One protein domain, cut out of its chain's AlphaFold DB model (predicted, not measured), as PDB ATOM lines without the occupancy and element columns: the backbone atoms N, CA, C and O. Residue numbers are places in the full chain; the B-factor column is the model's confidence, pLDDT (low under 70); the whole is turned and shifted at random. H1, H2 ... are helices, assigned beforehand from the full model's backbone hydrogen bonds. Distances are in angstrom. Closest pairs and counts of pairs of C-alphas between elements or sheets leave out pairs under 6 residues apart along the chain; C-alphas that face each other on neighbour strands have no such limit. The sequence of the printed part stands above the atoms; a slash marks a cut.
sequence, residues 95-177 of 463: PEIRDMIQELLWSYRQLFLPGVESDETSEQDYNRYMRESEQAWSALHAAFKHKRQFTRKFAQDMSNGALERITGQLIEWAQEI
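Overview. This is residues 95 to 177 of the 463 residues of an uncharacterized protein of Fusarium oxysporum f. sp. lycopersici (strain 4287 / CBS 123668 / FGSC 9935 / NRRL 34936) (UniProt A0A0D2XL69). The long helix H2 is crossed by H1, which lies between it and H4 and is tilted to both; the short helix H3 sits near H1 and H4, in the stretch that leads from H2 to H4. H2 makes most of the length, and where the loop from H1 turns into it, residues 119 to 124 stick out at one end. The printed part has 83 residues with four named helices, H1, H2, H3 and H4 in chain order, and no named strand; the class is all helix. The whole is compact, with a radius of gyration of the C-alphas of 13.3 A, yet elongated, spanning 42 by 25 by 24 A.

Arrangement. H2, residues 123 to 144, is the longest helix. H1, residues 95 to 110, touches it, with the closest C-alphas, those of Tyr 108 and Ser 133, 3.9 A apart. H1 and H2 run opposite ways at a steep tilt of 46 degrees. H4, residues 162 to 175, touches H1, the closest C-alphas being those of Arg 98 and Ile 171, 6.0 A apart. H1 and H4 also run opposite ways, at a steep tilt of 42 degrees. H2 and H4 only just touch, with 3 pairs of C-alphas within 8 A, through residues 143 to 144 of H2 and 170 to 174 of H4 alone; the closest are Phe 144 and Trp 173, 7.5 A apart. These two run the same way at a steep tilt of 43 degrees. The helix packing is mostly crossed, with no touching pair at a shallow tilt. H3, residues 152 to 155, is close to but not clearly touching H1, with the C-alphas of Leu 105 and Ala 155 the closest at 7.2 A. It is also close to but not clearly touching H4, with the C-alphas of Ala 155 and Ile 166 the closest at 7.1 A. H2 and H3 are only just apart, at 8.5 A. In H1, H2 and H4 every O i to N i+4 pair is within hydrogen-bond range; H3 is too short for such a pair, and its 1 pair of O i and N i+3 is within range.

Along the chain. H2 runs 31.0 A from C-alpha 123 at (-34.728, -11.409, 56.687) to C-alpha 144 at (-37.047, 11.920, 36.418). H1 is 22.9 A long and begins at C-alpha 95, at (-46.664, 20.967, 48.700). H4 is 19.9 A long and ends at C-alpha 175, at (-42.040, 21.986, 39.062). H3 has four residues, Arg 152 to Ala 155.

Size, cuts and confidence. The two C-alphas farthest apart, those of Asp 119 and Glu 176, are 43.0 A from each other. The printed part has no cut. The link from H1 to H2, residues 111 to 122, is long; those from H2 to H3 and from H3 to H4 are short. The mean pLDDT of the printed part is 80.3, and the 18 residues under 70 are 114 to 129 and 131 to 132.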
ATOM      1  N   PRO A  95     -47.042  21.442  47.368       78.50
ATOM      2  CA  PRO A  95     -46.664  20.967  48.700       78.50
ATOM      3  C   PRO A  95     -46.708  19.439  48.830       78.50
ATOM      4  O   PRO A  95     -45.752  18.848  49.312       78.50
ATOM      5  N   GLU A  96     -47.761  18.790  48.332       77.44
ATOM      6  CA  GLU A  96     -47.895  17.329  48.404       77.44
ATOM      7  C   GLU A  96     -46.830  16.610  47.556       77.44
ATOM      8  O   GLU A  96     -46.301  15.581  47.964       77.44
ATOM      9  N   ILE A  97     -46.449  17.176  46.401       81.69
ATOM     10  CA  ILE A  97     -45.331  16.680  45.582       81.69
ATOM     11  C   ILE A  97     -44.019  16.744  46.368       81.69
ATOM     12  O   ILE A  97     -43.216  15.815  46.302       81.69
ATOM     13  N   ARG A  98     -43.780  17.835  47.106       80.44
ATOM     14  CA  ARG A  98     -42.581  17.976  47.942       80.44
ATOM     15  C   ARG A  98     -42.519  16.873  48.994       80.44
ATOM     16  O   ARG A  98     -41.466  16.252  49.124       80.44
ATOM     17  N   ASP A  99     -43.616  16.645  49.705       77.06
ATOM     18  CA  ASP A  99     -43.680  15.642  50.770       77.06
ATOM     19  C   ASP A  99     -43.485  14.231  50.187       77.06
ATOM     20  O   ASP A  99     -42.640  13.471  50.660       77.06
ATOM     21  N   MET A 100     -44.140  13.931  49.059       78.31
ATOM     22  CA  MET A 100     -43.966  12.670  48.328       78.31
ATOM     23  C   MET A 100     -42.510  12.447  47.889       78.31
ATOM     24  O   MET A 100     -41.969  11.355  48.042       78.31
ATOM     25  N   ILE A 101     -41.834  13.471  47.355       82.56
ATOM     26  CA  ILE A 101     -40.425  13.366  46.942       82.56
ATOM     27  C   ILE A 101     -39.513  13.075  48.138       82.56
ATOM     28  O   ILE A 101     -38.571  12.290  48.002       82.56
ATOM     29  N   GLN A 102     -39.776  13.691  49.293       77.62
ATOM     30  CA  GLN A 102     -39.020  13.434  50.519       77.62
ATOM     31  C   GLN A 102     -39.175  11.981  50.969       77.62
ATOM     32  O   GLN A 102     -38.168  11.318  51.221       77.62
ATOM     33  N   GLU A 103     -40.409  11.474  51.009       77.50
ATOM     34  CA  GLU A 103     -40.691  10.083  51.369       77.50
ATOM     35  C   GLU A 103     -40.062   9.100  50.382       77.50
ATOM     36  O   GLU A 103     -39.372   8.170  50.792       77.50
ATOM     37  N   LEU A 104     -40.218   9.325  49.075       79.44
ATOM     38  CA  LEU A 104     -39.624   8.482  48.038       79.44
ATOM     39  C   LEU A 104     -38.098   8.423  48.154       79.44
ATOM     40  O   LEU A 104     -37.499   7.346  48.110       79.44
ATOM     41  N   LEU A 105     -37.443   9.574  48.310       81.94
ATOM     42  CA  LEU A 105     -35.992   9.616  48.445       81.94
ATOM     43  C   LEU A 105     -35.531   8.941  49.740       81.94
ATOM     44  O   LEU A 105     -34.520   8.238  49.729       81.94
ATOM     45  N   TRP A 106     -36.270   9.131  50.834       78.94
ATOM     46  CA  TRP A 106     -36.011   8.472  52.107       78.94
ATOM     47  C   TRP A 106     -36.128   6.951  51.980       78.94
ATOM     48  O   TRP A 106     -35.152   6.250  52.242       78.94
ATOM     49  N   SER A 107     -37.265   6.442  51.502       76.38
ATOM     50  CA  SER A 107     -37.538   5.009  51.326       76.38
ATOM     51  C   SER A 107     -36.539   4.338  50.385       76.38
ATOM     52  O   SER A 107     -36.045   3.251  50.677       76.38
ATOM     53  N   TYR A 108     -36.139   5.015  49.304       81.88
ATOM     54  CA  TYR A 108     -35.055   4.536  48.447       81.88
ATOM     55  C   TYR A 108     -33.735   4.385  49.215       81.88
ATOM     56  O   TYR A 108     -33.036   3.378  49.074       81.88
ATOM     57  N   ARG A 109     -33.396   5.381  50.040       80.31
ATOM     58  CA  ARG A 109     -32.124   5.473  50.764       80.31
ATOM     59  C   ARG A 109     -32.000   4.543  51.959       80.31
ATOM     60  O   ARG A 109     -30.869   4.229  52.321       80.31
ATOM     61  N   GLN A 110     -33.115   4.107  52.543       75.38
ATOM     62  CA  GLN A 110     -33.123   3.245  53.728       75.38
ATOM     63  C   GLN A 110     -32.250   1.999  53.552       75.38
ATOM     64  O   GLN A 110     -31.489   1.668  54.455       75.38
ATOM     65  N   LEU A 111     -32.279   1.371  52.371       73.56
ATOM     66  CA  LEU A 111     -31.483   0.176  52.067       73.56
ATOM     67  C   LEU A 111     -29.962   0.406  52.170       73.56
ATOM     68  O   LEU A 111     -29.211  -0.537  52.389       73.56
ATOM     69  N   PHE A 112     -29.500   1.651  52.029       77.50
ATOM     70  CA  PHE A 112     -28.077   2.007  52.041       77.50
ATOM     71  C   PHE A 112     -27.626   2.621  53.376       77.50
ATOM     72  O   PHE A 112     -26.504   3.127  53.469       77.50
ATOM     73  N   LEU A 113     -28.491   2.637  54.398       71.56
ATOM     74  CA  LEU A 113     -28.127   3.136  55.720       71.56
ATOM     75  C   LEU A 113     -27.201   2.144  56.452       71.56
ATOM     76  O   LEU A 113     -27.379   0.928  56.340       71.56
ATOM     77  N   PRO A 114     -26.227   2.638  57.242       64.62
ATOM     78  CA  PRO A 114     -25.360   1.773  58.034       64.62
ATOM     79  C   PRO A 114     -26.182   0.906  59.000       64.62
ATOM     80  O   PRO A 114     -26.944   1.443  59.801       64.62
ATOM     81  N   GLY A 115     -26.013  -0.419  58.941       58.38
ATOM     82  CA  GLY A 115     -26.679  -1.376  59.837       58.38
ATOM     83  C   GLY A 115     -27.850  -2.160  59.233       58.38
ATOM     84  O   GLY A 115     -28.325  -3.084  59.876       58.38
ATOM     85  N   VAL A 116     -28.287  -1.858  58.004       59.16
ATOM     86  CA  VAL A 116     -29.364  -2.621  57.332       59.16
ATOM     87  C   VAL A 116     -28.859  -3.932  56.713       59.16
ATOM     88  O   VAL A 116     -29.572  -4.928  56.721       59.16
ATOM     89  N   GLU A 117     -27.612  -3.966  56.237       52.91
ATOM     90  CA  GLU A 117     -26.927  -5.191  55.775       52.91
ATOM     91  C   GLU A 117     -26.254  -5.985  56.923       52.91
ATOM     92  O   GLU A 117     -25.436  -6.866  56.664       52.91
ATOM     93  N   SER A 118     -26.529  -5.666  58.197       55.69
ATOM     94  CA  SER A 118     -25.941  -6.388  59.338       55.69
ATOM     95  C   SER A 118     -26.736  -7.651  59.698       55.69
ATOM     96  O   SER A 118     -27.947  -7.712  59.483       55.69
ATOM     97  N   ASP A 119     -26.076  -8.618  60.349       52.41
ATOM     98  CA  ASP A 119     -26.693  -9.838  60.915       52.41
ATOM     99  C   ASP A 119     -27.797  -9.552  61.968       52.41
ATOM    100  O   ASP A 119     -28.446 -10.475  62.460       52.41
ATOM    101  N   GLU A 120     -28.015  -8.285  62.346       57.19
ATOM    102  CA  GLU A 120     -29.027  -7.856  63.319       57.19
ATOM    103  C   GLU A 120     -30.399  -7.574  62.679       57.19
ATOM    104  O   GLU A 120     -31.406  -7.526  63.389       57.19
ATOM    105  N   THR A 121     -30.469  -7.403  61.351       59.97
ATOM    106  CA  THR A 121     -31.735  -7.164  60.639       59.97
ATOM    107  C   THR A 121     -32.378  -8.492  60.249       59.97
ATOM    108  O   THR A 121     -31.756  -9.335  59.607       59.97
ATOM    109  N   SER A 122     -33.648  -8.693  60.613       67.94
ATOM    110  CA  SER A 122     -34.371  -9.907  60.224       67.94
ATOM    111  C   SER A 122     -34.506 -10.000  58.695       67.94
ATOM    112  O   SER A 122     -34.692  -8.986  58.020       67.94
ATOM    113  N   GLU A 123     -34.491 -11.214  58.131       67.69
ATOM    114  CA  GLU A 123     -34.728 -11.409  56.687       67.69
ATOM    115  C   GLU A 123     -36.054 -10.777  56.229       67.69
ATOM    116  O   GLU A 123     -36.172 -10.293  55.103       67.69
ATOM    117  N   GLN A 124     -37.067 -10.750  57.101       62.69
ATOM    118  CA  GLN A 124     -38.365 -10.144  56.811       62.69
ATOM    119  C   GLN A 124     -38.273  -8.619  56.681       62.69
ATOM    120  O   GLN A 124     -38.820  -8.056  55.731       62.69
ATOM    121  N   ASP A 125     -37.561  -7.957  57.594       64.06
ATOM    122  CA  ASP A 125     -37.364  -6.506  57.558       64.06
ATOM    123  C   ASP A 125     -36.476  -6.093  56.382       64.06
ATOM    124  O   ASP A 125     -36.812  -5.148  55.670       64.06
ATOM    125  N   TYR A 126     -35.408  -6.845  56.103       67.00
ATOM    126  CA  TYR A 126     -34.557  -6.603  54.936       67.00
ATOM    127  C   TYR A 126     -35.351  -6.712  53.623       67.00
ATOM    128  O   TYR A 126     -35.307  -5.813  52.782       67.00
ATOM    129  N   ASN A 127     -36.166  -7.764  53.475       68.19
ATOM    130  CA  ASN A 127     -37.048  -7.932  52.317       68.19
ATOM    131  C   ASN A 127     -38.121  -6.835  52.221       68.19
ATOM    132  O   ASN A 127     -38.581  -6.513  51.122       68.19
ATOM    133  N   ARG A 128     -38.561  -6.255  53.347       69.00
ATOM    134  CA  ARG A 128     -39.445  -5.079  53.347       69.00
ATOM    135  C   ARG A 128     -38.706  -3.851  52.812       69.00
ATOM    136  O   ARG A 128     -39.183  -3.260  51.848       69.00
ATOM    137  N   TYR A 129     -37.535  -3.525  53.359       68.25
ATOM    138  CA  TYR A 129     -36.741  -2.368  52.923       68.25
ATOM    139  C   TYR A 129     -36.323  -2.460  51.455       68.25
ATOM    140  O   TYR A 129     -36.383  -1.469  50.731       68.25
ATOM    141  N   MET A 130     -35.955  -3.654  50.982       72.69
ATOM    142  CA  MET A 130     -35.638  -3.885  49.573       72.69
ATOM    143  C   MET A 130     -36.835  -3.568  48.663       72.69
ATOM    144  O   MET A 130     -36.672  -2.905  47.639       72.69
ATOM    145  N   ARG A 131     -38.042  -4.012  49.042       68.88
ATOM    146  CA  ARG A 131     -39.271  -3.755  48.276       68.88
ATOM    147  C   ARG A 131     -39.639  -2.275  48.266       68.88
ATOM    148  O   ARG A 131     -39.850  -1.727  47.187       68.88
ATOM    149  N   GLU A 132     -39.664  -1.636  49.435       68.62
ATOM    150  CA  GLU A 132     -39.961  -0.202  49.570       68.62
ATOM    151  C   GLU A 132     -38.942   0.647  48.783       68.62
ATOM    152  O   GLU A 132     -39.319   1.586  48.081       68.62
ATOM    153  N   SER A 133     -37.658   0.263  48.806       77.12
ATOM    154  CA  SER A 133     -36.596   0.945  48.060       77.12
ATOM    155  C   SER A 133     -36.756   0.813  46.541       77.12
ATOM    156  O   SER A 133     -36.693   1.818  45.830       77.12
ATOM    157  N   GLU A 134     -37.011  -0.388  46.012       78.69
ATOM    158  CA  GLU A 134     -37.199  -0.577  44.565       78.69
ATOM    159  C   GLU A 134     -38.497   0.072  44.053       78.69
ATOM    160  O   GLU A 134     -38.510   0.642  42.959       78.69
ATOM    161  N   GLN A 135     -39.572   0.077  44.849       74.81
ATOM    162  CA  GLN A 135     -40.799   0.813  44.521       74.81
ATOM    163  C   GLN A 135     -40.548   2.321  44.464       74.81
ATOM    164  O   GLN A 135     -40.928   2.980  43.489       74.81
ATOM    165  N   ALA A 136     -39.855   2.862  45.466       78.69
ATOM    166  CA  ALA A 136     -39.514   4.272  45.500       78.69
ATOM    167  C   ALA A 136     -38.594   4.668  44.334       78.69
ATOM    168  O   ALA A 136     -38.801   5.697  43.685       78.69
ATOM    169  N   TRP A 137     -37.619   3.815  44.001       84.69
ATOM    170  CA  TRP A 137     -36.772   4.006  42.828       84.69
ATOM    171  C   TRP A 137     -37.577   3.995  41.532       84.69
ATOM    172  O   TRP A 137     -37.348   4.848  40.681       84.69
ATOM    173  N   SER A 138     -38.519   3.063  41.371       83.69
ATOM    174  CA  SER A 138     -39.377   2.984  40.183       83.69
ATOM    175  C   SER A 138     -40.135   4.294  39.951       83.69
ATOM    176  O   SER A 138     -40.146   4.815  38.834       83.69
ATOM    177  N   ALA A 139     -40.681   4.882  41.017       82.25
ATOM    178  CA  ALA A 139     -41.390   6.156  40.976       82.25
ATOM    179  C   ALA A 139     -40.483   7.334  40.619       82.25
ATOM    180  O   ALA A 139     -40.757   8.057  39.662       82.25
ATOM    181  N   LEU A 140     -39.363   7.490  41.334       86.06
ATOM    182  CA  LEU A 140     -38.382   8.543  41.060       86.06
ATOM    183  C   LEU A 140     -37.809   8.411  39.644       86.06
ATOM    184  O   LEU A 140     -37.636   9.398  38.935       86.06
ATOM    185  N   HIS A 141     -37.540   7.185  39.207       87.44
ATOM    186  CA  HIS A 141     -37.055   6.911  37.866       87.44
ATOM    187  C   HIS A 141     -38.106   7.228  36.811       87.44
ATOM    188  O   HIS A 141     -37.779   7.877  35.824       87.44
ATOM    189  N   ALA A 142     -39.365   6.845  36.997       86.69
ATOM    190  CA  ALA A 142     -40.417   7.228  36.065       86.69
ATOM    191  C   ALA A 142     -40.584   8.754  35.983       86.69
ATOM    192  O   ALA A 142     -40.606   9.296  34.879       86.69
ATOM    193  N   ALA A 143     -40.585   9.438  37.133       87.50
ATOM    194  CA  ALA A 143     -40.651  10.892  37.232       87.50
ATOM    195  C   ALA A 143     -39.483  11.588  36.519       87.50
ATOM    196  O   ALA A 143     -39.701  12.531  35.764       87.50
ATOM    197  N   PHE A 144     -38.244  11.128  36.726       93.12
ATOM    198  CA  PHE A 144     -37.047  11.920  36.418       93.12
ATOM    199  C   PHE A 144     -36.058  11.272  35.440       93.12
ATOM    200  O   PHE A 144     -35.045  11.896  35.129       93.12
ATOM    201  N   LYS A 145     -36.324  10.083  34.871       91.50
ATOM    202  CA  LYS A 145     -35.432   9.409  33.887       91.50
ATOM    203  C   LYS A 145     -35.039  10.278  32.689       91.50
ATOM    204  O   LYS A 145     -34.010  10.042  32.065       91.50
ATOM    205  N   HIS A 146     -35.861  11.266  32.344       90.69
ATOM    206  CA  HIS A 146     -35.616  12.185  31.236       90.69
ATOM    207  C   HIS A 146     -34.623  13.309  31.597       90.69
ATOM    208  O   HIS A 146     -34.110  13.996  30.712       90.69
ATOM    209  N   LYS A 147     -34.312  13.503  32.886       93.25
ATOM    210  CA  LYS A 147     -33.291  14.441  33.359       93.25
ATOM    211  C   LYS A 147     -31.926  13.765  33.295       93.25
ATOM    212  O   LYS A 147     -31.644  12.829  34.033       93.25
ATOM    213  N   ARG A 148     -31.022  14.293  32.466       92.56
ATOM    214  CA  ARG A 148     -29.668  13.732  32.261       92.56
ATOM    215  C   ARG A 148     -28.856  13.558  33.554       92.56
ATOM    216  O   ARG A 148     -27.980  12.702  33.619       92.56
ATOM    217  N   GLN A 149     -29.099  14.404  34.553       92.75
ATOM    218  CA  GLN A 149     -28.401  14.378  35.842       92.75
ATOM    219  C   GLN A 149     -28.973  13.332  36.814       92.75
ATOM    220  O   GLN A 149     -28.286  12.952  37.762       92.75
ATOM    221  N   PHE A 150     -30.195  12.841  36.582       94.81
ATOM    222  CA  PHE A 150     -30.833  11.858  37.445       94.81
ATOM    223  C   PHE A 150     -30.246  10.461  37.193       94.81
ATOM    224  O   PHE A 150     -30.394   9.875  36.123       94.81
ATOM    225  N   THR A 151     -29.542   9.925  38.189       93.38
ATOM    226  CA  THR A 151     -28.894   8.605  38.140       93.38
ATOM    227  C   THR A 151     -28.988   7.920  39.504       93.38
ATOM    228  O   THR A 151     -29.173   8.595  40.517       93.38
ATOM    229  N   ARG A 152     -28.790   6.591  39.568       91.38
ATOM    230  CA  ARG A 152     -28.717   5.877  40.863       91.38
ATOM    231  C   ARG A 152     -27.646   6.487  41.775       91.38
ATOM    232  O   ARG A 152     -27.923   6.770  42.930       91.38
ATOM    233  N   LYS A 153     -26.466   6.807  41.226       91.12
ATOM    234  CA  LYS A 153     -25.370   7.459  41.971       91.12
ATOM    235  C   LYS A 153     -25.771   8.810  42.559       91.12
ATOM    236  O   LYS A 153     -25.379   9.117  43.675       91.12
ATOM    237  N   PHE A 154     -26.540   9.603  41.812       93.44
ATOM    238  CA  PHE A 154     -27.076  10.867  42.306       93.44
ATOM    239  C   PHE A 154     -28.006  10.628  43.501       93.44
ATOM    240  O   PHE A 154     -27.781  11.196  44.561       93.44
ATOM    241  N   ALA A 155     -28.993   9.738  43.372       89.62
ATOM    242  CA  ALA A 155     -29.948   9.472  44.447       89.62
ATOM    243  C   ALA A 155     -29.310   8.803  45.685       89.62
ATOM    244  O   ALA A 155     -29.756   9.056  46.803       89.62
ATOM    245  N   GLN A 156     -28.247   8.011  45.500       90.19
ATOM    246  CA  GLN A 156     -27.501   7.302  46.553       90.19
ATOM    247  C   GLN A 156     -26.437   8.151  47.271       90.19
ATOM    248  O   GLN A 156     -25.769   7.646  48.166       90.19
ATOM    249  N   ASP A 157     -26.233   9.415  46.896       88.12
ATOM    250  CA  ASP A 157     -25.238  10.268  47.554       88.12
ATOM    251  C   ASP A 157     -25.631  10.563  49.015       88.12
ATOM    252  O   ASP A 157     -26.600  11.279  49.283       88.12
ATOM    253  N   MET A 158     -24.856  10.004  49.949       84.75
ATOM    254  CA  MET A 158     -25.022  10.125  51.404       84.75
ATOM    255  C   MET A 158     -24.048  11.137  52.041       84.75
ATOM    256  O   MET A 158     -23.816  11.100  53.247       84.75
ATOM    257  N   SER A 159     -23.429  12.026  51.255       88.06
ATOM    258  CA  SER A 159     -22.557  13.078  51.797       88.06
ATOM    259  C   SER A 159     -23.329  14.106  52.645       88.06
ATOM    260  O   SER A 159     -24.549  14.244  52.545       88.06
ATOM    261  N   ASN A 160     -22.618  14.851  53.498       81.38
ATOM    262  CA  ASN A 160     -23.233  15.868  54.359       81.38
ATOM    263  C   ASN A 160     -24.025  16.896  53.531       81.38
ATOM    264  O   ASN A 160     -23.485  17.500  52.604       81.38
ATOM    265  N   GLY A 161     -25.299  17.104  53.875       80.06
ATOM    266  CA  GLY A 161     -26.205  18.011  53.159       80.06
ATOM    267  C   GLY A 161     -26.707  17.487  51.805       80.06
ATOM    268  O   GLY A 161     -27.343  18.226  51.049       80.06
ATOM    269  N   ALA A 162     -26.397  16.236  51.439       85.38
ATOM    270  CA  ALA A 162     -26.839  15.657  50.175       85.38
ATOM    271  C   ALA A 162     -28.349  15.426  50.137       85.38
ATOM    272  O   ALA A 162     -28.946  15.608  49.082       85.38
ATOM    273  N   LEU A 163     -28.972  15.052  51.262       79.44
ATOM    274  CA  LEU A 163     -30.415  14.818  51.325       79.44
ATOM    275  C   LEU A 163     -31.188  16.081  50.938       79.44
ATOM    276  O   LEU A 163     -32.006  16.033  50.022       79.44
ATOM    277  N   GLU A 164     -30.875  17.216  51.560       83.31
ATOM    278  CA  GLU A 164     -31.528  18.502  51.317       83.31
ATOM    279  C   GLU A 164     -31.267  18.993  49.891       83.31
ATOM    280  O   GLU A 164     -32.198  19.395  49.194       83.31
ATOM    281  N   ARG A 165     -30.014  18.902  49.425       93.81
ATOM    282  CA  ARG A 165     -29.624  19.292  48.062       93.81
ATOM    283  C   ARG A 165     -30.353  18.469  46.999       93.81
ATOM    284  O   ARG A 165     -30.827  19.024  46.014       93.81
ATOM    285  N   ILE A 166     -30.427  17.153  47.180       92.62
ATOM    286  CA  ILE A 166     -31.057  16.246  46.215       92.62
ATOM    287  C   ILE A 166     -32.567  16.414  46.242       92.62
ATOM    288  O   ILE A 166     -33.171  16.546  45.185       92.62
ATOM    289  N   THR A 167     -33.160  16.501  47.431       87.06
ATOM    290  CA  THR A 167     -34.585  16.808  47.601       87.06
ATOM    291  C   THR A 167     -34.949  18.110  46.892       87.06
ATOM    292  O   THR A 167     -35.886  18.128  46.100       87.06
ATOM    293  N   GLY A 168     -34.176  19.179  47.113       92.12
ATOM    294  CA  GLY A 168     -34.378  20.468  46.450       92.12
ATOM    295  C   GLY A 168     -34.336  20.352  44.926       92.12
ATOM    296  O   GLY A 168     -35.255  20.810  44.253       92.12
ATOM    297  N   GLN A 169     -33.336  19.649  44.388       96.75
ATOM    298  CA  GLN A 169     -33.210  19.459  42.943       96.75
ATOM    299  C   GLN A 169     -34.363  18.640  42.340       96.75
ATOM    300  O   GLN A 169     -34.824  18.952  41.242       96.75
ATOM    301  N   LEU A 170     -34.828  17.597  43.036       93.56
ATOM    302  CA  LEU A 170     -35.970  16.788  42.600       93.56
ATOM    303  C   LEU A 170     -37.267  17.608  42.605       93.56
ATOM    304  O   LEU A 170     -38.064  17.483  41.679       93.56
ATOM    305  N   ILE A 171     -37.459  18.479  43.603       92.81
ATOM    306  CA  ILE A 171     -38.608  19.395  43.671       92.81
ATOM    307  C   ILE A 171     -38.577  20.391  42.508       92.81
ATOM    308  O   ILE A 171     -39.605  20.591  41.866       92.81
ATOM    309  N   GLU A 172     -37.419  20.981  42.202       94.94
ATOM    310  CA  GLU A 172     -37.261  21.866  41.038       94.94
ATOM    311  C   GLU A 172     -37.623  21.139  39.738       94.94
ATOM    312  O   GLU A 172     -38.435  21.622  38.953       94.94
ATOM    313  N   TRP A 173     -37.106  19.924  39.536       95.62
ATOM    314  CA  TRP A 173     -37.451  19.133  38.354       95.62
ATOM    315  C   TRP A 173     -38.929  18.756  38.287       95.62
ATOM    316  O   TRP A 173     -39.460  18.652  37.183       95.62
ATOM    317  N   ALA A 174     -39.590  18.556  39.428       90.62
ATOM    318  CA  ALA A 174     -41.021  18.282  39.474       90.62
ATOM    319  C   ALA A 174     -41.860  19.519  39.113       90.62
ATOM    320  O   ALA A 174     -42.891  19.386  38.461       90.62
ATOM    321  N   GLN A 175     -41.400  20.725  39.465       89.75
ATOM    322  CA  GLN A 175     -42.040  21.986  39.062       89.75
ATOM    323  C   GLN A 175     -41.943  22.248  37.553       89.75
ATOM    324  O   GLN A 175     -42.794  22.930  36.992       89.75
ATOM    325  N   GLU A 176     -40.933  21.686  36.887       90.25
ATOM    326  CA  GLU A 176     -40.766  21.757  35.429       90.25
ATOM    327  C   GLU A 176     -41.668  20.770  34.659       90.25
ATOM    328  O   GLU A 176     -41.619  20.723  33.428       90.25
ATOM    329  N   ILE A 177     -42.467  19.940  35.343       87.88
ATOM    330  CA  ILE A 177     -43.375  18.997  34.681       87.88
ATOM    331  C   ILE A 177     -44.551  19.762  34.069       87.88
ATOM    332  O   ILE A 177     -45.437  20.260  34.759       87.88
TER     333      ILE A 177